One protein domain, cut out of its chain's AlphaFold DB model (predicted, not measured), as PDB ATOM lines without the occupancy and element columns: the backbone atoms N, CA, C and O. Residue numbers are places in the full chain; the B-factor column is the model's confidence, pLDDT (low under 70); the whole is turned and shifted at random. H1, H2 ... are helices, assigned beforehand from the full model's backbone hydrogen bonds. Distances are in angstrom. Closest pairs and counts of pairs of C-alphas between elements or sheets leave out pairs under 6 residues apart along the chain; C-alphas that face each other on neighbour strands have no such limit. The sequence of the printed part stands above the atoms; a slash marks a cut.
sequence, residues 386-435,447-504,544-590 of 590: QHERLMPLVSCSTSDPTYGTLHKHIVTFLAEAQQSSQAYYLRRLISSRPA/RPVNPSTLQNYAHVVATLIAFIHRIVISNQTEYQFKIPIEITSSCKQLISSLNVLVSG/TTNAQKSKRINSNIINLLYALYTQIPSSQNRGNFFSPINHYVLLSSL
ATOM      1  N   GLN A 386     175.800 167.140 110.500       84.94
ATOM      2  CA  GLN A 386     175.514 168.405 111.170       84.94
ATOM      3  C   GLN A 386     175.799 168.272 112.667       84.94
ATOM      4  O   GLN A 386     175.417 167.274 113.283       84.94
ATOM      5  N   HIS A 387     176.460 169.274 113.247       84.25
ATOM      6  CA  HIS A 387     176.835 169.302 114.663       84.25
ATOM      7  C   HIS A 387     175.612 169.135 115.578       84.25
ATOM      8  O   HIS A 387     175.638 168.346 116.522       84.25
ATOM      9  N   GLU A 388     174.491 169.762 115.222       88.31
ATOM     10  CA  GLU A 388     173.222 169.716 115.953       88.31
ATOM     11  C   GLU A 388     172.660 168.293 116.082       88.31
ATOM     12  O   GLU A 388     171.921 167.996 117.018       88.31
ATOM     13  N   ARG A 389     173.023 167.389 115.163       87.69
ATOM     14  CA  ARG A 389     172.625 165.972 115.212       87.69
ATOM     15  C   ARG A 389     173.559 165.118 116.064       87.69
ATOM     16  O   ARG A 389     173.175 164.024 116.471       87.69
ATOM     17  N   LEU A 390     174.778 165.591 116.315       87.81
ATOM     18  CA  LEU A 390     175.799 164.875 117.078       87.81
ATOM     19  C   LEU A 390     175.768 165.242 118.564       87.81
ATOM     20  O   LEU A 390     175.959 164.361 119.399       87.81
ATOM     21  N   MET A 391     175.463 166.497 118.901       89.00
ATOM     22  CA  MET A 391     175.416 166.957 120.296       89.00
ATOM     23  C   MET A 391     174.462 166.174 121.204       89.00
ATOM     24  O   MET A 391     174.862 165.845 122.323       89.00
ATOM     25  N   PRO A 392     173.257 165.769 120.756       90.38
ATOM     26  CA  PRO A 392     172.376 164.928 121.564       90.38
ATOM     27  C   PRO A 392     172.973 163.564 121.929       90.38
ATOM     28  O   PRO A 392     172.496 162.917 122.855       90.38
ATOM     29  N   LEU A 393     174.003 163.095 121.211       90.38
ATOM     30  CA  LEU A 393     174.661 161.826 121.519       90.38
ATOM     31  C   LEU A 393     175.537 161.936 122.764       90.38
ATOM     32  O   LEU A 393     175.589 160.981 123.533       90.38
ATOM     33  N   VAL A 394     176.184 163.083 122.975       91.81
ATOM     34  CA  VAL A 394     177.138 163.311 124.074       91.81
ATOM     35  C   VAL A 394     176.569 164.134 125.229       91.81
ATOM     36  O   VAL A 394     177.190 164.197 126.284       91.81
ATOM     37  N   SER A 395     175.383 164.727 125.081       90.00
ATOM     38  CA  SER A 395     174.737 165.477 126.160       90.00
ATOM     39  C   SER A 395     173.971 164.564 127.120       90.00
ATOM     40  O   SER A 395     173.279 163.634 126.711       90.00
ATOM     41  N   CYS A 396     174.055 164.816 128.423       88.88
ATOM     42  CA  CYS A 396     173.249 164.119 129.424       88.88
ATOM     43  C   CYS A 396     172.571 165.161 130.305       88.88
ATOM     44  O   CYS A 396     173.243 165.910 131.009       88.88
ATOM     45  N   SER A 397     171.243 165.218 130.243       88.69
ATOM     46  CA  SER A 397     170.450 166.087 131.110       88.69
ATOM     47  C   SER A 397     169.955 165.303 132.319       88.69
ATOM     48  O   SER A 397     169.636 164.121 132.208       88.69
ATOM     49  N   THR A 398     169.807 165.973 133.459       84.44
ATOM     50  CA  THR A 398     169.104 165.422 134.628       84.44
ATOM     51  C   THR A 398     167.627 165.148 134.336       84.44
ATOM     52  O   THR A 398     167.023 164.308 134.994       84.44
ATOM     53  N   SER A 399     167.061 165.810 133.321       86.88
ATOM     54  CA  SER A 399     165.704 165.566 132.820       86.88
ATOM     55  C   SER A 399     165.590 164.385 131.850       86.88
ATOM     56  O   SER A 399     164.487 164.084 131.398       86.88
ATOM     57  N   ASP A 400     166.700 163.729 131.489       86.50
ATOM     58  CA  ASP A 400     166.655 162.556 130.616       86.50
ATOM     59  C   ASP A 400     166.001 161.383 131.374       86.50
ATOM     60  O   ASP A 400     166.505 160.986 132.426       86.50
ATOM     61  N   PRO A 401     164.900 160.795 130.874       84.81
ATOM     62  CA  PRO A 401     164.189 159.737 131.592       84.81
ATOM     63  C   PRO A 401     165.013 158.451 131.729       84.81
ATOM     64  O   PRO A 401     164.734 157.640 132.606       84.81
ATOM     65  N   THR A 402     166.018 158.252 130.869       86.19
ATOM     66  CA  THR A 402     166.870 157.055 130.885       86.19
ATOM     67  C   THR A 402     168.139 157.281 131.700       86.19
ATOM     68  O   THR A 402     168.587 156.381 132.407       86.19
ATOM     69  N   TYR A 403     168.742 158.471 131.602       90.19
ATOM     70  CA  TYR A 403     170.064 158.742 132.187       90.19
ATOM     71  C   TYR A 403     170.060 159.783 133.311       90.19
ATOM     72  O   TYR A 403     171.109 160.035 133.901       90.19
ATOM     73  N   GLY A 404     168.917 160.383 133.650       85.38
ATOM     74  CA  GLY A 404     168.836 161.493 134.604       85.38
ATOM     75  C   GLY A 404     169.418 161.169 135.984       85.38
ATOM     76  O   GLY A 404     170.057 162.019 136.606       85.38
ATOM     77  N   THR A 405     169.296 159.915 136.429       89.62
ATOM     78  CA  THR A 405     169.841 159.423 137.708       89.62
ATOM     79  C   THR A 405     171.255 158.848 137.606       89.62
ATOM     80  O   THR A 405     171.906 158.662 138.634       89.62
ATOM     81  N   LEU A 406     171.771 158.605 136.394       92.00
ATOM     82  CA  LEU A 406     173.080 157.976 136.176       92.00
ATOM     83  C   LEU A 406     174.207 158.775 136.839       92.00
ATOM     84  O   LEU A 406     175.076 158.188 137.481       92.00
ATOM     85  N   HIS A 407     174.162 160.107 136.740       91.38
ATOM     86  CA  HIS A 407     175.164 160.968 137.366       91.38
ATOM     87  C   HIS A 407     175.210 160.777 138.890       91.38
ATOM     88  O   HIS A 407     176.298 160.625 139.432       91.38
ATOM     89  N   LYS A 408     174.054 160.693 139.570       90.88
ATOM     90  CA  LYS A 408     173.983 160.518 141.031       90.88
ATOM     91  C   LYS A 408     174.658 159.221 141.463       90.88
ATOM     92  O   LYS A 408     175.489 159.235 142.363       90.88
ATOM     93  N   HIS A 409     174.365 158.122 140.770       92.00
ATOM     94  CA  HIS A 409     174.993 156.832 141.060       92.00
ATOM     95  C   HIS A 409     176.508 156.857 140.849       92.00
ATOM     96  O   HIS A 409     177.240 156.266 141.636       92.00
ATOM     97  N   ILE A 410     176.993 157.566 139.826       93.25
ATOM     98  CA  ILE A 410     178.435 157.700 139.599       93.25
ATOM     99  C   ILE A 410     179.085 158.584 140.669       93.25
ATOM    100  O   ILE A 410     180.180 158.259 141.116       93.25
ATOM    101  N   VAL A 411     178.434 159.663 141.117       91.69
ATOM    102  CA  VAL A 411     178.931 160.482 142.238       91.69
ATOM    103  C   VAL A 411     179.095 159.621 143.485       91.69
ATOM    104  O   VAL A 411     180.170 159.624 144.081       91.69
ATOM    105  N   THR A 412     178.058 158.862 143.851       90.81
ATOM    106  CA  THR A 412     178.093 157.945 144.996       90.81
ATOM    107  C   THR A 412     179.223 156.933 144.844       90.81
ATOM    108  O   THR A 412     180.054 156.809 145.740       90.81
ATOM    109  N   PHE A 413     179.333 156.296 143.674       92.19
ATOM    110  CA  PHE A 413     180.415 155.365 143.366       92.19
ATOM    111  C   PHE A 413     181.808 155.993 143.543       92.19
ATOM    112  O   PHE A 413     182.674 155.402 144.183       92.19
ATOM    113  N   LEU A 414     182.044 157.192 142.997       88.94
ATOM    114  CA  LEU A 414     183.343 157.861 143.095       88.94
ATOM    115  C   LEU A 414     183.660 158.294 144.533       88.94
ATOM    116  O   LEU A 414     184.814 158.201 144.955       88.94
ATOM    117  N   ALA A 415     182.656 158.739 145.292       87.94
ATOM    118  CA  ALA A 415     182.813 159.088 146.700       87.94
ATOM    119  C   ALA A 415     183.192 157.858 147.541       87.94
ATOM    120  O   ALA A 415     184.167 157.906 148.294       87.94
ATOM    121  N   GLU A 416     182.490 156.739 147.356       86.75
ATOM    122  CA  GLU A 416     182.785 155.465 148.022       86.75
ATOM    123  C   GLU A 416     184.166 154.923 147.629       86.75
ATOM    124  O   GLU A 416     184.948 154.514 148.490       86.75
ATOM    125  N   ALA A 417     184.523 154.974 146.341       84.00
ATOM    126  CA  ALA A 417     185.842 154.567 145.854       84.00
ATOM    127  C   ALA A 417     186.969 155.421 146.463       84.00
ATOM    128  O   ALA A 417     188.028 154.910 146.832       84.00
ATOM    129  N   GLN A 418     186.742 156.728 146.619       80.88
ATOM    130  CA  GLN A 418     187.700 157.631 147.251       80.88
ATOM    131  C   GLN A 418     187.882 157.337 148.749       80.88
ATOM    132  O   GLN A 418     189.011 157.390 149.249       80.88
ATOM    133  N   GLN A 419     186.793 157.024 149.456       80.44
ATOM    134  CA  GLN A 419     186.826 156.678 150.879       80.44
ATOM    135  C   GLN A 419     187.519 155.327 151.115       80.44
ATOM    136  O   GLN A 419     188.437 155.247 151.935       80.44
ATOM    137  N   SER A 420     187.148 154.303 150.344       78.06
ATOM    138  CA  SER A 420     187.663 152.927 150.468       78.06
ATOM    139  C   SER A 420     189.106 152.752 149.987       78.06
ATOM    140  O   SER A 420     189.841 151.933 150.533       78.06
ATOM    141  N   SER A 421     189.569 153.542 149.010       70.62
ATOM    142  CA  SER A 421     190.936 153.428 148.491       70.62
ATOM    143  C   SER A 421     191.971 153.799 149.558       70.62
ATOM    144  O   SER A 421     192.320 154.969 149.698       70.62
ATOM    145  N   GLN A 422     192.532 152.819 150.270       59.84
ATOM    146  CA  GLN A 422     193.616 153.015 151.250       59.84
ATOM    147  C   GLN A 422     194.948 153.424 150.589       59.84
ATOM    148  O   GLN A 422     195.808 154.053 151.210       59.84
ATOM    149  N   ALA A 423     195.116 153.114 149.301       57.09
ATOM    150  CA  ALA A 423     196.344 153.369 148.563       57.09
ATOM    151  C   ALA A 423     196.541 154.866 148.253       57.09
ATOM    152  O   ALA A 423     195.846 155.468 147.428       57.09
ATOM    153  N   TYR A 424     197.571 155.450 148.869       58.56
ATOM    154  CA  TYR A 424     198.014 156.839 148.687       58.56
ATOM    155  C   TYR A 424     198.144 157.263 147.212       58.56
ATOM    156  O   TYR A 424     197.720 158.355 146.832       58.56
ATOM    157  N   TYR A 425     198.714 156.397 146.372       54.78
ATOM    158  CA  TYR A 425     198.950 156.701 144.960       54.78
ATOM    159  C   TYR A 425     197.657 156.760 144.142       54.78
ATOM    160  O   TYR A 425     197.545 157.615 143.268       54.78
ATOM    161  N   LEU A 426     196.668 155.919 144.455       56.56
ATOM    162  CA  LEU A 426     195.367 155.937 143.782       56.56
ATOM    163  C   LEU A 426     194.593 157.214 144.122       56.56
ATOM    164  O   LEU A 426     194.117 157.892 143.214       56.56
ATOM    165  N   ARG A 427     194.587 157.631 145.397       59.41
ATOM    166  CA  ARG A 427     194.008 158.928 145.800       59.41
ATOM    167  C   ARG A 427     194.666 160.099 145.067       59.41
ATOM    168  O   ARG A 427     193.969 160.993 144.604       59.41
ATOM    169  N   ARG A 428     195.994 160.063 144.901       55.16
ATOM    170  CA  ARG A 428     196.759 161.088 144.168       55.16
ATOM    171  C   ARG A 428     196.427 161.138 142.672       55.16
ATOM    172  O   ARG A 428     196.455 162.224 142.098       55.16
ATOM    173  N   LEU A 429     196.154 159.992 142.045       59.03
ATOM    174  CA  LEU A 429     195.769 159.910 140.631       59.03
ATOM    175  C   LEU A 429     194.346 160.428 140.396       59.03
ATOM    176  O   LEU A 429     194.115 161.110 139.406       59.03
ATOM    177  N   ILE A 430     193.419 160.167 141.322       58.56
ATOM    178  CA  ILE A 430     192.058 160.730 141.284       58.56
ATOM    179  C   ILE A 430     192.104 162.247 141.554       58.56
ATOM    180  O   ILE A 430     191.355 163.019 140.960       58.56
ATOM    181  N   SER A 431     193.035 162.696 142.405       53.50
ATOM    182  CA  SER A 431     193.209 164.097 142.794       53.50
ATOM    183  C   SER A 431     194.152 164.914 141.906       53.50
ATOM    184  O   SER A 431     194.696 165.913 142.388       53.50
ATOM    185  N   SER A 432     194.425 164.514 140.659       51.97
ATOM    186  CA  SER A 432     195.182 165.368 139.736       51.97
ATOM    187  C   SER A 432     194.357 166.624 139.444       51.97
ATOM    188  O   SER A 432     193.453 166.606 138.614       51.97
ATOM    189  N   ARG A 433     194.618 167.679 140.221       54.62
ATOM    190  CA  ARG A 433     193.860 168.930 140.218       54.62
ATOM    191  C   ARG A 433     193.959 169.629 138.856       54.62
ATOM    192  O   ARG A 433     195.019 169.548 138.230       54.62
ATOM    193  N   PRO A 434     192.918 170.361 138.423       53.12
ATOM    194  CA  PRO A 434     193.060 171.378 137.388       53.12
ATOM    195  C   PRO A 434     194.204 172.335 137.746       53.12
ATOM    196  O   PRO A 434     194.425 172.632 138.924       53.12
ATOM    197  N   ALA A 435     194.926 172.827 136.737       48.97
ATOM    198  CA  ALA A 435     196.140 173.622 136.933       48.97
ATOM    199  C   ALA A 435     195.933 174.889 137.797       48.97
ATOM    200  O   ALA A 435     196.878 175.410 138.382       48.97
ATOM    201  N   ARG A 447     194.509 165.443 150.490       62.88
ATOM    202  CA  ARG A 447     193.085 165.740 150.656       62.88
ATOM    203  C   ARG A 447     192.251 164.933 149.655       62.88
ATOM    204  O   ARG A 447     192.662 164.849 148.495       62.88
ATOM    205  N   PRO A 448     191.111 164.366 150.089       69.06
ATOM    206  CA  PRO A 448     190.091 163.858 149.179       69.06
ATOM    207  C   PRO A 448     189.773 164.908 148.102       69.06
ATOM    208  O   PRO A 448     189.861 166.112 148.368       69.06
ATOM    209  N   VAL A 449     189.431 164.470 146.888       74.00
ATOM    210  CA  VAL A 449     188.920 165.374 145.850       74.00
ATOM    211  C   VAL A 449     187.678 166.063 146.390       74.00
ATOM    212  O   VAL A 449     186.841 165.417 147.026       74.00
ATOM    213  N   ASN A 450     187.595 167.377 146.175       79.88
ATOM    214  CA  ASN A 450     186.458 168.151 146.646       79.88
ATOM    215  C   ASN A 450     185.153 167.630 145.994       79.88
ATOM    216  O   ASN A 450     185.175 167.120 144.866       79.88
ATOM    217  N   PRO A 451     184.006 167.735 146.686       84.56
ATOM    218  CA  PRO A 451     182.739 167.238 146.157       84.56
ATOM    219  C   PRO A 451     182.375 167.827 144.786       84.56
ATOM    220  O   PRO A 451     181.888 167.105 143.923       84.56
ATOM    221  N   SER A 452     182.678 169.105 144.535       84.88
ATOM    222  CA  SER A 452     182.403 169.770 143.254       84.88
ATOM    223  C   SER A 452     183.180 169.166 142.076       84.88
ATOM    224  O   SER A 452     182.615 168.956 141.005       84.88
ATOM    225  N   THR A 453     184.455 168.815 142.257       82.75
ATOM    226  CA  THR A 453     185.235 168.141 141.205       82.75
ATOM    227  C   THR A 453     184.765 166.704 141.008       82.75
ATOM    228  O   THR A 453     184.685 166.252 139.867       82.75
ATOM    229  N   LEU A 454     184.381 165.995 142.080       84.62
ATOM    230  CA  LEU A 454     183.764 164.668 141.950       84.62
ATOM    231  C   LEU A 454     182.462 164.718 141.144       84.62
ATOM    232  O   LEU A 454     182.246 163.850 140.301       84.62
ATOM    233  N   GLN A 455     181.633 165.746 141.345       88.81
ATOM    234  CA  GLN A 455     180.428 165.986 140.543       88.81
ATOM    235  C   GLN A 455     180.768 166.192 139.061       88.81
ATOM    236  O   GLN A 455     180.152 165.569 138.196       88.81
ATOM    237  N   ASN A 456     181.798 166.987 138.756       88.88
ATOM    238  CA  ASN A 456     182.255 167.196 137.378       88.88
ATOM    239  C   ASN A 456     182.747 165.892 136.731       88.88
ATOM    240  O   ASN A 456     182.364 165.576 135.604       88.88
ATOM    241  N   TYR A 457     183.552 165.101 137.445       89.31
ATOM    242  CA  TYR A 457     184.007 163.794 136.962       89.31
ATOM    243  C   TYR A 457     182.841 162.836 136.743       89.31
ATOM    244  O   TYR A 457     182.765 162.186 135.700       89.31
ATOM    245  N   ALA A 458     181.903 162.783 137.687       91.81
ATOM    246  CA  ALA A 458     180.722 161.949 137.565       91.81
ATOM    247  C   ALA A 458     179.866 162.345 136.362       91.81
ATOM    248  O   ALA A 458     179.387 161.466 135.648       91.81
ATOM    249  N   HIS A 459     179.723 163.645 136.095       92.12
ATOM    250  CA  HIS A 459     179.013 164.136 134.921       92.12
ATOM    251  C   HIS A 459     179.677 163.668 133.621       92.12
ATOM    252  O   HIS A 459     178.995 163.100 132.773       92.12
ATOM    253  N   VAL A 460     181.003 163.813 133.498       93.06
ATOM    254  CA  VAL A 460     181.772 163.366 132.318       93.06
ATOM    255  C   VAL A 460     181.671 161.852 132.103       93.06
ATOM    256  O   VAL A 460     181.569 161.375 130.972       93.06
ATOM    257  N   VAL A 461     181.696 161.068 133.181       94.06
ATOM    258  CA  VAL A 461     181.530 159.613 133.087       94.06
ATOM    259  C   VAL A 461     180.087 159.255 132.711       94.06
ATOM    260  O   VAL A 461     179.875 158.360 131.892       94.06
ATOM    261  N   ALA A 462     179.089 159.965 133.245       94.94
ATOM    262  CA  ALA A 462     177.681 159.744 132.927       94.94
ATOM    263  C   ALA A 462     177.387 160.012 131.448       94.94
ATOM    264  O   ALA A 462     176.767 159.183 130.781       94.94
ATOM    265  N   THR A 463     177.869 161.135 130.916       95.25
ATOM    266  CA  THR A 463     177.730 161.505 129.501       95.25
ATOM    267  C   THR A 463     178.449 160.518 128.583       95.25
ATOM    268  O   THR A 463     177.886 160.135 127.558       95.25
ATOM    269  N   LEU A 464     179.637 160.030 128.961       96.25
ATOM    270  CA  LEU A 464     180.346 158.971 128.234       96.25
ATOM    271  C   LEU A 464     179.532 157.670 128.176       96.25
ATOM    272  O   LEU A 464     179.377 157.077 127.108       96.25
ATOM    273  N   ILE A 465     178.995 157.219 129.311       96.06
ATOM    274  CA  ILE A 465     178.187 155.993 129.381       96.06
ATOM    275  C   ILE A 465     176.886 156.156 128.581       96.06
ATOM    276  O   ILE A 465     176.523 155.257 127.821       96.06
ATOM    277  N   ALA A 466     176.216 157.306 128.699       95.12
ATOM    278  CA  ALA A 466     175.020 157.625 127.922       95.12
ATOM    279  C   ALA A 466     175.313 157.636 126.414       95.12
ATOM    280  O   ALA A 466     174.557 157.054 125.635       95.12
ATOM    281  N   PHE A 467     176.441 158.220 126.002       95.44
ATOM    282  CA  PHE A 467     176.910 158.202 124.618       95.44
ATOM    283  C   PHE A 467     177.078 156.774 124.092       95.44
ATOM    284  O   PHE A 467     176.497 156.424 123.064       95.44
ATOM    285  N   ILE A 468     177.803 155.921 124.819       94.94
ATOM    286  CA  ILE A 468     178.004 154.512 124.450       94.94
ATOM    287  C   ILE A 468     176.657 153.801 124.315       94.94
ATOM    288  O   ILE A 468     176.405 153.138 123.309       94.94
ATOM    289  N   HIS A 469     175.771 153.967 125.297       94.88
ATOM    290  CA  HIS A 469     174.471 153.306 125.297       94.88
ATOM    291  C   HIS A 469     173.589 153.743 124.121       94.88
ATOM    292  O   HIS A 469     172.961 152.905 123.468       94.88
ATOM    293  N   ARG A 470     173.582 155.042 123.791       93.44
ATOM    294  CA  ARG A 470     172.854 155.569 122.629       93.44
ATOM    295  C   ARG A 470     173.349 154.950 121.333       93.44
ATOM    296  O   ARG A 470     172.515 154.565 120.522       93.44
ATOM    297  N   ILE A 471     174.658 154.795 121.155       93.19
ATOM    298  CA  ILE A 471     175.228 154.147 119.963       93.19
ATOM    299  C   ILE A 471     174.891 152.650 119.929       93.19
ATOM    300  O   ILE A 471     174.600 152.112 118.865       93.19
ATOM    301  N   VAL A 472     174.870 151.982 121.085       92.31
ATOM    302  CA  VAL A 472     174.514 150.559 121.206       92.31
ATOM    303  C   VAL A 472     173.055 150.278 120.829       92.31
ATOM    304  O   VAL A 472     172.771 149.235 120.238       92.31
ATOM    305  N   ILE A 473     172.121 151.153 121.210       90.06
ATOM    306  CA  ILE A 473     170.684 150.963 120.941       90.06
ATOM    307  C   ILE A 473     170.280 151.533 119.582       90.06
ATOM    308  O   ILE A 473     169.372 151.012 118.928       90.06
ATOM    309  N   SER A 474     170.922 152.615 119.150       80.62
ATOM    310  CA  SER A 474     170.468 153.345 117.977       80.62
ATOM    311  C   SER A 474     171.013 152.740 116.694       80.62
ATOM    312  O   SER A 474     172.061 153.128 116.192       80.62
ATOM    313  N   ASN A 475     170.208 151.891 116.059       64.75
ATOM    314  CA  ASN A 475     170.418 151.531 114.651       64.75
ATOM    315  C   ASN A 475     170.174 152.720 113.695       64.75
ATOM    316  O   ASN A 475     170.450 152.618 112.503       64.75
ATOM    317  N   GLN A 476     169.623 153.830 114.204       62.94
ATOM    318  CA  GLN A 476     169.167 154.981 113.418       62.94
ATOM    319  C   GLN A 476     170.035 156.235 113.568       62.94
ATOM    320  O   GLN A 476     169.765 157.232 112.900       62.94
ATOM    321  N   THR A 477     171.068 156.232 114.417       76.94
ATOM    322  CA  THR A 477     171.971 157.386 114.464       76.94
ATOM    323  C   THR A 477     172.804 157.418 113.199       76.94
ATOM    324  O   THR A 477     173.371 156.409 112.779       76.94
ATOM    325  N   GLU A 478     172.922 158.605 112.604       81.88
ATOM    326  CA  GLU A 478     173.820 158.797 111.470       81.88
ATOM    327  C   GLU A 478     175.259 158.493 111.884       81.88
ATOM    328  O   GLU A 478     176.015 158.028 111.042       81.88
ATOM    329  N   TYR A 479     175.614 158.698 113.163       86.69
ATOM    330  CA  TYR A 479     176.901 158.367 113.776       86.69
ATOM    331  C   TYR A 479     176.941 156.930 114.301       86.69
ATOM    332  O   TYR A 479     176.245 156.598 115.257       86.69
ATOM    333  N   GLN A 480     177.780 156.093 113.685       85.00
ATOM    334  CA  GLN A 480     177.990 154.700 114.075       85.00
ATOM    335  C   GLN A 480     179.481 154.374 114.113       85.00
ATOM    336  O   GLN A 480     180.266 154.854 113.287       85.00
ATOM    337  N   PHE A 481     179.862 153.535 115.068       86.81
ATOM    338  CA  PHE A 481     181.169 152.895 115.134       86.81
ATOM    339  C   PHE A 481     181.030 151.550 115.848       86.81
ATOM    340  O   PHE A 481     180.057 151.309 116.563       86.81
ATOM    341  N   LYS A 482     181.987 150.650 115.618       86.88
ATOM    342  CA  LYS A 482     181.972 149.327 116.240       86.88
ATOM    343  C   LYS A 482     182.350 149.463 117.711       86.88
ATOM    344  O   LYS A 482     183.451 149.904 118.022       86.88
ATOM    345  N   ILE A 483     181.445 149.060 118.595       88.94
ATOM    346  CA  ILE A 483     181.705 148.950 120.029       88.94
ATOM    347  C   ILE A 483     181.955 147.471 120.334       88.94
ATOM    348  O   ILE A 483     181.129 146.640 119.945       88.94
ATOM    349  N   PRO A 484     183.060 147.115 121.011       89.69
ATOM    350  CA  PRO A 484     183.308 145.734 121.410       89.69
ATOM    351  C   PRO A 484     182.163 145.138 122.232       89.69
ATOM    352  O   PRO A 484     181.431 145.847 122.939       89.69
ATOM    353  N   ILE A 485     181.974 143.826 122.103       89.44
ATOM    354  CA  ILE A 485     180.808 143.142 122.664       89.44
ATOM    355  C   ILE A 485     180.804 143.207 124.192       89.44
ATOM    356  O   ILE A 485     179.738 143.344 124.783       89.44
ATOM    357  N   GLU A 486     181.982 143.227 124.813       90.62
ATOM    358  CA  GLU A 486     182.180 143.303 126.261       90.62
ATOM    359  C   GLU A 486     181.703 144.648 126.824       90.62
ATOM    360  O   GLU A 486     181.052 144.707 127.871       90.62
ATOM    361  N   ILE A 487     181.975 145.745 126.106       93.25
ATOM    362  CA  ILE A 487     181.466 147.075 126.463       93.25
ATOM    363  C   ILE A 487     179.961 147.123 126.243       93.25
ATOM    364  O   ILE A 487     179.226 147.614 127.098       93.25
ATOM    365  N   THR A 488     179.495 146.585 125.118       93.94
ATOM    366  CA  THR A 488     178.070 146.543 124.785       93.94
ATOM    367  C   THR A 488     177.271 145.797 125.856       93.94
ATOM    368  O   THR A 488     176.246 146.298 126.318       93.94
ATOM    369  N   SER A 489     177.737 144.621 126.286       94.38
ATOM    370  CA  SER A 489     177.086 143.819 127.325       94.38
ATOM    371  C   SER A 489     177.125 144.514 128.683       94.38
ATOM    372  O   SER A 489     176.084 144.615 129.331       94.38
ATOM    373  N   SER A 490     178.283 145.046 129.086       95.06
ATOM    374  CA  SER A 490     178.449 145.725 130.381       95.06
ATOM    375  C   SER A 490     177.594 146.991 130.466       95.06
ATOM    376  O   SER A 490     176.927 147.236 131.470       95.06
ATOM    377  N   CYS A 491     177.531 147.762 129.378       95.94
ATOM    378  CA  CYS A 491     176.703 148.958 129.284       95.94
ATOM    379  C   CYS A 491     175.207 148.620 129.377       95.94
ATOM    380  O   CYS A 491     174.496 149.200 130.196       95.94
ATOM    381  N   LYS A 492     174.729 147.618 128.623       95.06
ATOM    382  CA  LYS A 492     173.331 147.154 128.710       95.06
ATOM    383  C   LYS A 492     172.973 146.651 130.109       95.06
ATOM    384  O   LYS A 492     171.882 146.942 130.592       95.06
ATOM    385  N   GLN A 493     173.870 145.913 130.766       95.38
ATOM    386  CA  GLN A 493     173.664 145.426 132.136       95.38
ATOM    387  C   GLN A 493     173.562 146.572 133.148       95.38
ATOM    388  O   GLN A 493     172.673 146.546 134.005       95.38
ATOM    389  N   LEU A 494     174.421 147.591 133.026       95.19
ATOM    390  CA  LEU A 494     174.365 148.788 133.861       95.19
ATOM    391  C   LEU A 494     173.021 149.503 133.701       95.19
ATOM    392  O   LEU A 494     172.309 149.671 134.688       95.19
ATOM    393  N   ILE A 495     172.633 149.852 132.471       94.62
ATOM    394  CA  ILE A 495     171.390 150.602 132.233       94.62
ATOM    395  C   ILE A 495     170.149 149.788 132.612       94.62
ATOM    396  O   ILE A 495     169.224 150.321 133.218       94.62
ATOM    397  N   SER A 496     170.144 148.476 132.352       93.38
ATOM    398  CA  SER A 496     169.057 147.602 132.814       93.38
ATOM    399  C   SER A 496     168.917 147.646 134.335       93.38
ATOM    400  O   SER A 496     167.803 147.723 134.842       93.38
ATOM    401  N   SER A 497     170.036 147.644 135.066       92.50
ATOM    402  CA  SER A 497     170.026 147.712 136.533       92.50
ATOM    403  C   SER A 497     169.524 149.062 137.051       92.50
ATOM    404  O   SER A 497     168.860 149.092 138.082       92.50
ATOM    405  N   LEU A 498     169.786 150.156 136.327       90.12
ATOM    406  CA  LEU A 498     169.267 151.490 136.653       90.12
ATOM    407  C   LEU A 498     167.756 151.598 136.402       90.12
ATOM    408  O   LEU A 498     167.030 152.110 137.250       90.12
ATOM    409  N   ASN A 499     167.254 151.051 135.292       88.00
ATOM    410  CA  ASN A 499     165.827 151.112 134.948       88.00
ATOM    411  C   ASN A 499     164.931 150.349 135.941       88.00
ATOM    412  O   ASN A 499     163.795 150.760 136.188       88.00
ATOM    413  N   VAL A 500     165.438 149.265 136.545       85.81
ATOM    414  CA  VAL A 500     164.719 148.547 137.615       85.81
ATOM    415  C   VAL A 500     164.482 149.443 138.837       85.81
ATOM    416  O   VAL A 500     163.478 149.275 139.520       85.81
ATOM    417  N   LEU A 501     165.361 150.414 139.101       78.75
ATOM    418  CA  LEU A 501     165.239 151.317 140.251       78.75
ATOM    419  C   LEU A 501     164.212 152.415 140.014       78.75
ATOM    420  O   LEU A 501     163.442 152.721 140.913       78.75
ATOM    421  N   VAL A 502     164.171 152.958 138.798       74.06
ATOM    422  CA  VAL A 502     163.228 154.023 138.420       74.06
ATOM    423  C   VAL A 502     161.775 153.527 138.428       74.06
ATOM    424  O   VAL A 502     160.856 154.316 138.610       74.06
ATOM    425  N   SER A 503     161.557 152.220 138.258       70.31
ATOM    426  CA  SER A 503     160.213 151.623 138.223       70.31
ATOM    427  C   SER A 503     159.625 151.318 139.610       70.31
ATOM    428  O   SER A 503     158.461 150.937 139.693       70.31
ATOM    429  N   GLY A 504     160.409 151.439 140.690       69.94
ATOM    430  CA  GLY A 504     159.902 151.347 142.061       69.94
ATOM    431  C   GLY A 504     159.534 152.740 142.564       69.94
ATOM    432  O   GLY A 504     160.387 153.618 142.559       69.94
ATOM    433  N   THR A 544     169.202 147.501 154.010       68.00
ATOM    434  CA  THR A 544     169.898 146.333 153.437       68.00
ATOM    435  C   THR A 544     169.577 146.112 151.954       68.00
ATOM    436  O   THR A 544     170.485 145.876 151.155       68.00
ATOM    437  N   THR A 545     168.314 146.259 151.532       71.62
ATOM    438  CA  THR A 545     167.952 146.108 150.105       71.62
ATOM    439  C   THR A 545     168.522 147.225 149.225       71.62
ATOM    440  O   THR A 545     168.959 146.964 148.100       71.62
ATOM    441  N   ASN A 546     168.576 148.457 149.737       75.19
ATOM    442  CA  ASN A 546     169.169 149.594 149.034       75.19
ATOM    443  C   ASN A 546     170.696 149.472 148.939       75.19
ATOM    444  O   ASN A 546     171.257 149.729 147.869       75.19
ATOM    445  N   ALA A 547     171.359 148.974 149.986       78.81
ATOM    446  CA  ALA A 547     172.792 148.683 149.963       78.81
ATOM    447  C   ALA A 547     173.150 147.621 148.908       78.81
ATOM    448  O   ALA A 547     174.066 147.817 148.107       78.81
ATOM    449  N   GLN A 548     172.383 146.526 148.826       81.75
ATOM    450  CA  GLN A 548     172.617 145.472 147.830       81.75
ATOM    451  C   GLN A 548     172.399 145.968 146.389       81.75
ATOM    452  O   GLN A 548     173.157 145.614 145.480       81.75
ATOM    453  N   LYS A 549     171.382 146.813 146.170       83.69
ATOM    454  CA  LYS A 549     171.132 147.462 144.874       83.69
ATOM    455  C   LYS A 549     172.282 148.396 144.488       83.69
ATOM    456  O   LYS A 549     172.799 148.261 143.378       83.69
ATOM    457  N   SER A 550     172.719 149.271 145.401       85.94
ATOM    458  CA  SER A 550     173.861 150.175 145.186       85.94
ATOM    459  C   SER A 550     175.122 149.392 144.816       85.94
ATOM    460  O   SER A 550     175.741 149.636 143.779       85.94
ATOM    461  N   LYS A 551     175.413 148.322 145.564       87.50
ATOM    462  CA  LYS A 551     176.541 147.421 145.300       87.50
ATOM    463  C   LYS A 551     176.515 146.834 143.884       87.50
ATOM    464  O   LYS A 551     177.548 146.776 143.213       87.50
ATOM    465  N   ARG A 552     175.345 146.399 143.405       91.50
ATOM    466  CA  ARG A 552     175.197 145.851 142.047       91.50
ATOM    467  C   ARG A 552     175.466 146.909 140.975       91.50
ATOM    468  O   ARG A 552     176.131 146.605 139.987       91.50
ATOM    469  N   ILE A 553     174.979 148.135 141.166       92.62
ATOM    470  CA  ILE A 553     175.236 149.253 140.246       92.62
ATOM    471  C   ILE A 553     176.730 149.568 140.215       92.62
ATOM    472  O   ILE A 553     177.306 149.622 139.132       92.62
ATOM    473  N   ASN A 554     177.367 149.690 141.379       91.50
ATOM    474  CA  ASN A 554     178.798 149.966 141.492       91.50
ATOM    475  C   ASN A 554     179.636 148.897 140.785       91.50
ATOM    476  O   ASN A 554     180.536 149.228 140.017       91.50
ATOM    477  N   SER A 555     179.298 147.617 140.964       91.62
ATOM    478  CA  SER A 555     179.958 146.520 140.247       91.62
ATOM    479  C   SER A 555     179.822 146.662 138.726       91.62
ATOM    480  O   SER A 555     180.806 146.526 137.998       91.62
ATOM    481  N   ASN A 556     178.631 147.011 138.233       95.00
ATOM    482  CA  ASN A 556     178.407 147.239 136.805       95.00
ATOM    483  C   ASN A 556     179.172 148.465 136.275       95.00
ATOM    484  O   ASN A 556     179.701 148.406 135.164       95.00
ATOM    485  N   ILE A 557     179.258 149.551 137.055       94.50
ATOM    486  CA  ILE A 557     180.062 150.736 136.719       94.50
ATOM    487  C   ILE A 557     181.535 150.336 136.596       94.50
ATOM    488  O   ILE A 557     182.148 150.607 135.566       94.50
ATOM    489  N   ILE A 558     182.086 149.634 137.593       92.56
ATOM    490  CA  ILE A 558     183.478 149.163 137.578       92.56
ATOM    491  C   ILE A 558     183.748 148.301 136.346       92.56
ATOM    492  O   ILE A 558     184.714 148.556 135.633       92.56
ATOM    493  N   ASN A 559     182.895 147.313 136.064       91.75
ATOM    494  CA  ASN A 559     183.077 146.411 134.923       91.75
ATOM    495  C   ASN A 559     183.083 147.171 133.589       91.75
ATOM    496  O   ASN A 559     183.925 146.909 132.727       91.75
ATOM    497  N   LEU A 560     182.181 148.143 133.430       95.06
ATOM    498  CA  LEU A 560     182.120 148.970 132.229       95.06
ATOM    499  C   LEU A 560     183.349 149.878 132.094       95.06
ATOM    500  O   LEU A 560     183.953 149.923 131.023       95.06
ATOM    501  N   LEU A 561     183.739 150.579 133.164       92.44
ATOM    502  CA  LEU A 561     184.928 151.434 133.162       92.44
ATOM    503  C   LEU A 561     186.189 150.612 132.891       92.44
ATOM    504  O   LEU A 561     187.016 150.999 132.072       92.44
ATOM    505  N   TYR A 562     186.305 149.439 133.506       89.38
ATOM    506  CA  TYR A 562     187.405 148.521 133.261       89.38
ATOM    507  C   TYR A 562     187.488 148.130 131.784       89.38
ATOM    508  O   TYR A 562     188.545 148.268 131.169       89.38
ATOM    509  N   ALA A 563     186.370 147.713 131.185       89.88
ATOM    510  CA  ALA A 563     186.316 147.362 129.768       89.88
ATOM    511  C   ALA A 563     186.655 148.551 128.850       89.88
ATOM    512  O   ALA A 563     187.270 148.356 127.805       89.88
ATOM    513  N   LEU A 564     186.298 149.779 129.242       90.06
ATOM    514  CA  LEU A 564     186.622 151.007 128.509       90.06
ATOM    515  C   LEU A 564     188.112 151.367 128.568       90.06
ATOM    516  O   LEU A 564     188.698 151.706 127.541       90.06
ATOM    517  N   TYR A 565     188.733 151.287 129.747       86.12
ATOM    518  CA  TYR A 565     190.125 151.708 129.955       86.12
ATOM    519  C   TYR A 565     191.165 150.632 129.623       86.12
ATOM    520  O   TYR A 565     192.343 150.951 129.486       86.12
ATOM    521  N   THR A 566     190.755 149.372 129.470       82.81
ATOM    522  CA  THR A 566     191.656 148.261 129.103       82.81
ATOM    523  C   THR A 566     191.608 147.900 127.621       82.81
ATOM    524  O   THR A 566     192.210 146.910 127.204       82.81
ATOM    525  N   GLN A 567     190.930 148.709 126.802       81.00
ATOM    526  CA  GLN A 567     190.914 148.504 125.362       81.00
ATOM    527  C   GLN A 567     192.291 148.707 124.752       81.00
ATOM    528  O   GLN A 567     192.926 149.747 124.926       81.00
ATOM    529  N   ILE A 568     192.711 147.724 123.966       75.06
ATOM    530  CA  ILE A 568     193.965 147.769 123.230       75.06
ATOM    531  C   ILE A 568     193.621 147.631 121.748       75.06
ATOM    532  O   ILE A 568     192.823 146.757 121.389       75.06
ATOM    533  N   PRO A 569     194.162 148.504 120.881       70.69
ATOM    534  CA  PRO A 569     193.883 148.428 119.459       70.69
ATOM    535  C   PRO A 569     194.338 147.072 118.922       70.69
ATOM    536  O   PRO A 569     195.490 146.672 119.082       70.69
ATOM    537  N   SER A 570     193.417 146.354 118.286       69.88
ATOM    538  CA  SER A 570     193.718 145.116 117.577       69.88
ATOM    539  C   SER A 570     194.084 145.418 116.123       69.88
ATOM    540  O   SER A 570     193.750 146.477 115.587       69.88
ATOM    541  N   SER A 571     194.732 144.469 115.447       68.62
ATOM    542  CA  SER A 571     195.039 144.574 114.013       68.62
ATOM    543  C   SER A 571     193.791 144.830 113.156       68.62
ATOM    544  O   SER A 571     193.871 145.543 112.162       68.62
ATOM    545  N   GLN A 572     192.631 144.318 113.579       64.44
ATOM    546  CA  GLN A 572     191.336 144.525 112.919       64.44
ATOM    547  C   GLN A 572     190.801 145.960 113.056       64.44
ATOM    548  O   GLN A 572     189.937 146.369 112.283       64.44
ATOM    549  N   ASN A 573     191.315 146.716 114.027       63.94
ATOM    550  CA  ASN A 573     190.892 148.078 114.338       63.94
ATOM    551  C   ASN A 573     191.933 149.136 113.929       63.94
ATOM    552  O   ASN A 573     191.745 150.312 114.229       63.94
ATOM    553  N   ARG A 574     193.020 148.750 113.243       62.41
ATOM    554  CA  ARG A 574     194.008 149.702 112.705       62.41
ATOM    555  C   ARG A 574     193.345 150.691 111.739       62.41
ATOM    556  O   ARG A 574     192.537 150.285 110.905       62.41
ATOM    557  N   GLY A 575     193.680 151.977 111.869       60.62
ATOM    558  CA  GLY A 575     193.113 153.064 111.057       60.62
ATOM    559  C   GLY A 575     191.671 153.448 111.411       60.62
ATOM    560  O   GLY A 575     191.042 154.212 110.686       60.62
ATOM    561  N   ASN A 576     191.122 152.917 112.507       64.25
ATOM    562  CA  ASN A 576     189.819 153.303 113.031       64.25
ATOM    563  C   ASN A 576     189.967 153.797 114.470       64.25
ATOM    564  O   ASN A 576     190.583 153.113 115.286       64.25
ATOM    565  N   PHE A 577     189.254 154.877 114.818       68.75
ATOM    566  CA  PHE A 577     188.954 155.191 116.219       68.75
ATOM    567  C   PHE A 577     188.322 153.957 116.885       68.75
ATOM    568  O   PHE A 577     187.139 153.667 116.699       68.75
ATOM    569  N   PHE A 578     189.125 153.196 117.620       73.12
ATOM    570  CA  PHE A 578     188.692 151.938 118.227       73.12
ATOM    571  C   PHE A 578     188.098 152.161 119.617       73.12
ATOM    572  O   PHE A 578     187.252 151.387 120.054       73.12
ATOM    573  N   SER A 579     188.528 153.232 120.290       85.81
ATOM    574  CA  SER A 579     188.118 153.545 121.652       85.81
ATOM    575  C   SER A 579     186.847 154.402 121.668       85.81
ATOM    576  O   SER A 579     186.861 155.528 121.147       85.81
ATOM    577  N   PRO A 580     185.764 153.941 122.325       90.88
ATOM    578  CA  PRO A 580     184.589 154.766 122.587       90.88
ATOM    579  C   PRO A 580     184.917 156.047 123.366       90.88
ATOM    580  O   PRO A 580     184.258 157.062 123.155       90.88
ATOM    581  N   ILE A 581     185.954 156.027 124.217       90.94
ATOM    582  CA  ILE A 581     186.414 157.209 124.964       90.94
ATOM    583  C   ILE A 581     186.888 158.281 123.991       90.94
ATOM    584  O   ILE A 581     186.464 159.427 124.090       90.94
ATOM    585  N   ASN A 582     187.725 157.914 123.021       87.12
ATOM    586  CA  ASN A 582     188.240 158.883 122.059       87.12
ATOM    587  C   ASN A 582     187.087 159.465 121.222       87.12
ATOM    588  O   ASN A 582     187.030 160.674 121.008       87.12
ATOM    589  N   HIS A 583     186.143 158.617 120.795       89.31
ATOM    590  CA  HIS A 583     184.931 159.046 120.094       89.31
ATOM    591  C   HIS A 583     184.113 160.061 120.905       89.31
ATOM    592  O   HIS A 583     183.681 161.078 120.362       89.31
ATOM    593  N   TYR A 584     183.933 159.796 122.200       92.75
ATOM    594  CA  TYR A 584     183.239 160.683 123.123       92.75
ATOM    595  C   TYR A 584     183.978 162.009 123.312       92.75
ATOM    596  O   TYR A 584     183.384 163.049 123.052       92.75
ATOM    597  N   VAL A 585     185.263 161.977 123.696       89.06
ATOM    598  CA  VAL A 585     186.092 163.176 123.939       89.06
ATOM    599  C   VAL A 585     186.007 164.114 122.748       89.06
ATOM    600  O   VAL A 585     185.766 165.309 122.890       89.06
ATOM    601  N   LEU A 586     186.129 163.537 121.562       84.44
ATOM    602  CA  LEU A 586     186.083 164.272 120.325       84.44
ATOM    603  C   LEU A 586     184.718 164.925 120.070       84.44
ATOM    604  O   LEU A 586     184.666 166.112 119.765       84.44
ATOM    605  N   LEU A 587     183.618 164.186 120.210       88.62
ATOM    606  CA  LEU A 587     182.284 164.751 119.996       88.62
ATOM    607  C   LEU A 587     181.903 165.759 121.084       88.62
ATOM    608  O   LEU A 587     181.230 166.733 120.782       88.62
ATOM    609  N   SER A 588     182.361 165.551 122.320       89.56
ATOM    610  CA  SER A 588     182.155 166.480 123.437       89.56
ATOM    611  C   SER A 588     182.977 167.767 123.328       89.56
ATOM    612  O   SER A 588     182.729 168.704 124.078       89.56
ATOM    613  N   SER A 589     183.965 167.801 122.425       84.44
ATOM    614  CA  SER A 589     184.800 168.979 122.156       84.44
ATOM    615  C   SER A 589     184.293 169.855 121.008       84.44
ATOM    616  O   SER A 589     184.865 170.920 120.772       84.44
ATOM    617  N   LEU A 590     183.269 169.389 120.280       76.25
ATOM    618  CA  LEU A 590     182.553 170.183 119.279       76.25
ATOM    619  C   LEU A 590     181.656 171.201 119.979       76.25
ATOM    620  O   LEU A 590     181.540 172.314 119.424       76.25
TER     621      LEU A 590
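Overview. This is residues 386 to 435, 447 to 504 and 544 to 590 of the 590 residues of an uncharacterized protein of Agaricus bisporus var. burnettii (strain JB137-S8 / ATCC MYA-4627 / FGSC 10392) (UniProt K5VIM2). What shape appears first? A long helix, H4, runs through the middle: H2 crosses it at residues 454 to 462, H1 and H7 pack on it within residues 463 to 471, and H5 and H6, side by side and opposite ways, form a layer over one side of H4 and H2. Short H3 lies beyond the end of H2, where residues 420 to 425 stick out. What is printed? The printed part has 155 residues with seven named helices, H1 to H7 in order along the chain, and no named strand; the class is all helix. It is compact, with a radius of gyration of the C-alphas of 16.1 A, and rounded, spanning 41 by 41 by 30 A.

Arrangement. What touches the longest helix? H4, residues 451 to 473, is the hub and touches four helices. H2, residues 406 to 420, touches it at a steep tilt of 52 degrees, opposite ways, with C-alphas 411 and 458 closest at 5.2 A. H1, residues 387 to 394, is only just about perpendicular to it at 70.1 degrees, with C-alphas 394 and 467 closest at 5.1 A. And its other two partners? H7, residues 580 to 588, touches H4 with C-alphas 464 and 584 closest at 6.1 A. H5, residues 485 to 502, touches H4 with C-alphas 469 and 491 closest at 6.3 A. What comes farther out? H6, residues 544 to 565, touches H5 at a shallow tilt of 26 degrees, opposite ways, with C-alphas 494 and 556 closest at 5.2 A. H6 touches H2 too, about perpendicular at 89 degrees, with C-alphas 413 and 554 closest at 5.9 A; H3, residues 424 to 430, is close to H2 but not clearly touching, with C-alphas 418 and 427 closest at 6.6 A. How do the backbones run? Every O i to N i+4 pair is within hydrogen-bond range in H2, H3, H4, H6 and H7, against 13 of 14 in H5 and 1 of 4 in H1, where 3 of 5 O i to N i+3 pairs are within range.

Along the chain. Where do the helices begin and end? H1 begins at C-alpha 387 (176.835, 169.302, 114.663), and H7 ends at C-alpha 588 (182.155, 166.480, 123.437). How long are the longer ones? H4 measures 32.3 A, H6 31.5 A, H5 26.0 A and H2 21.0 A.

Size, cuts and confidence. Where is it cut? Residues 436 to 446 and 505 to 543 are not printed; the C-alpha gaps are 16.1 A and 16.0 A. Which links are long, and where is confidence low? The links H1 to H2, H4 to H5 and H6 to H7 are long. Residues under pLDDT 70 include 422 to 435 and 570 to 577.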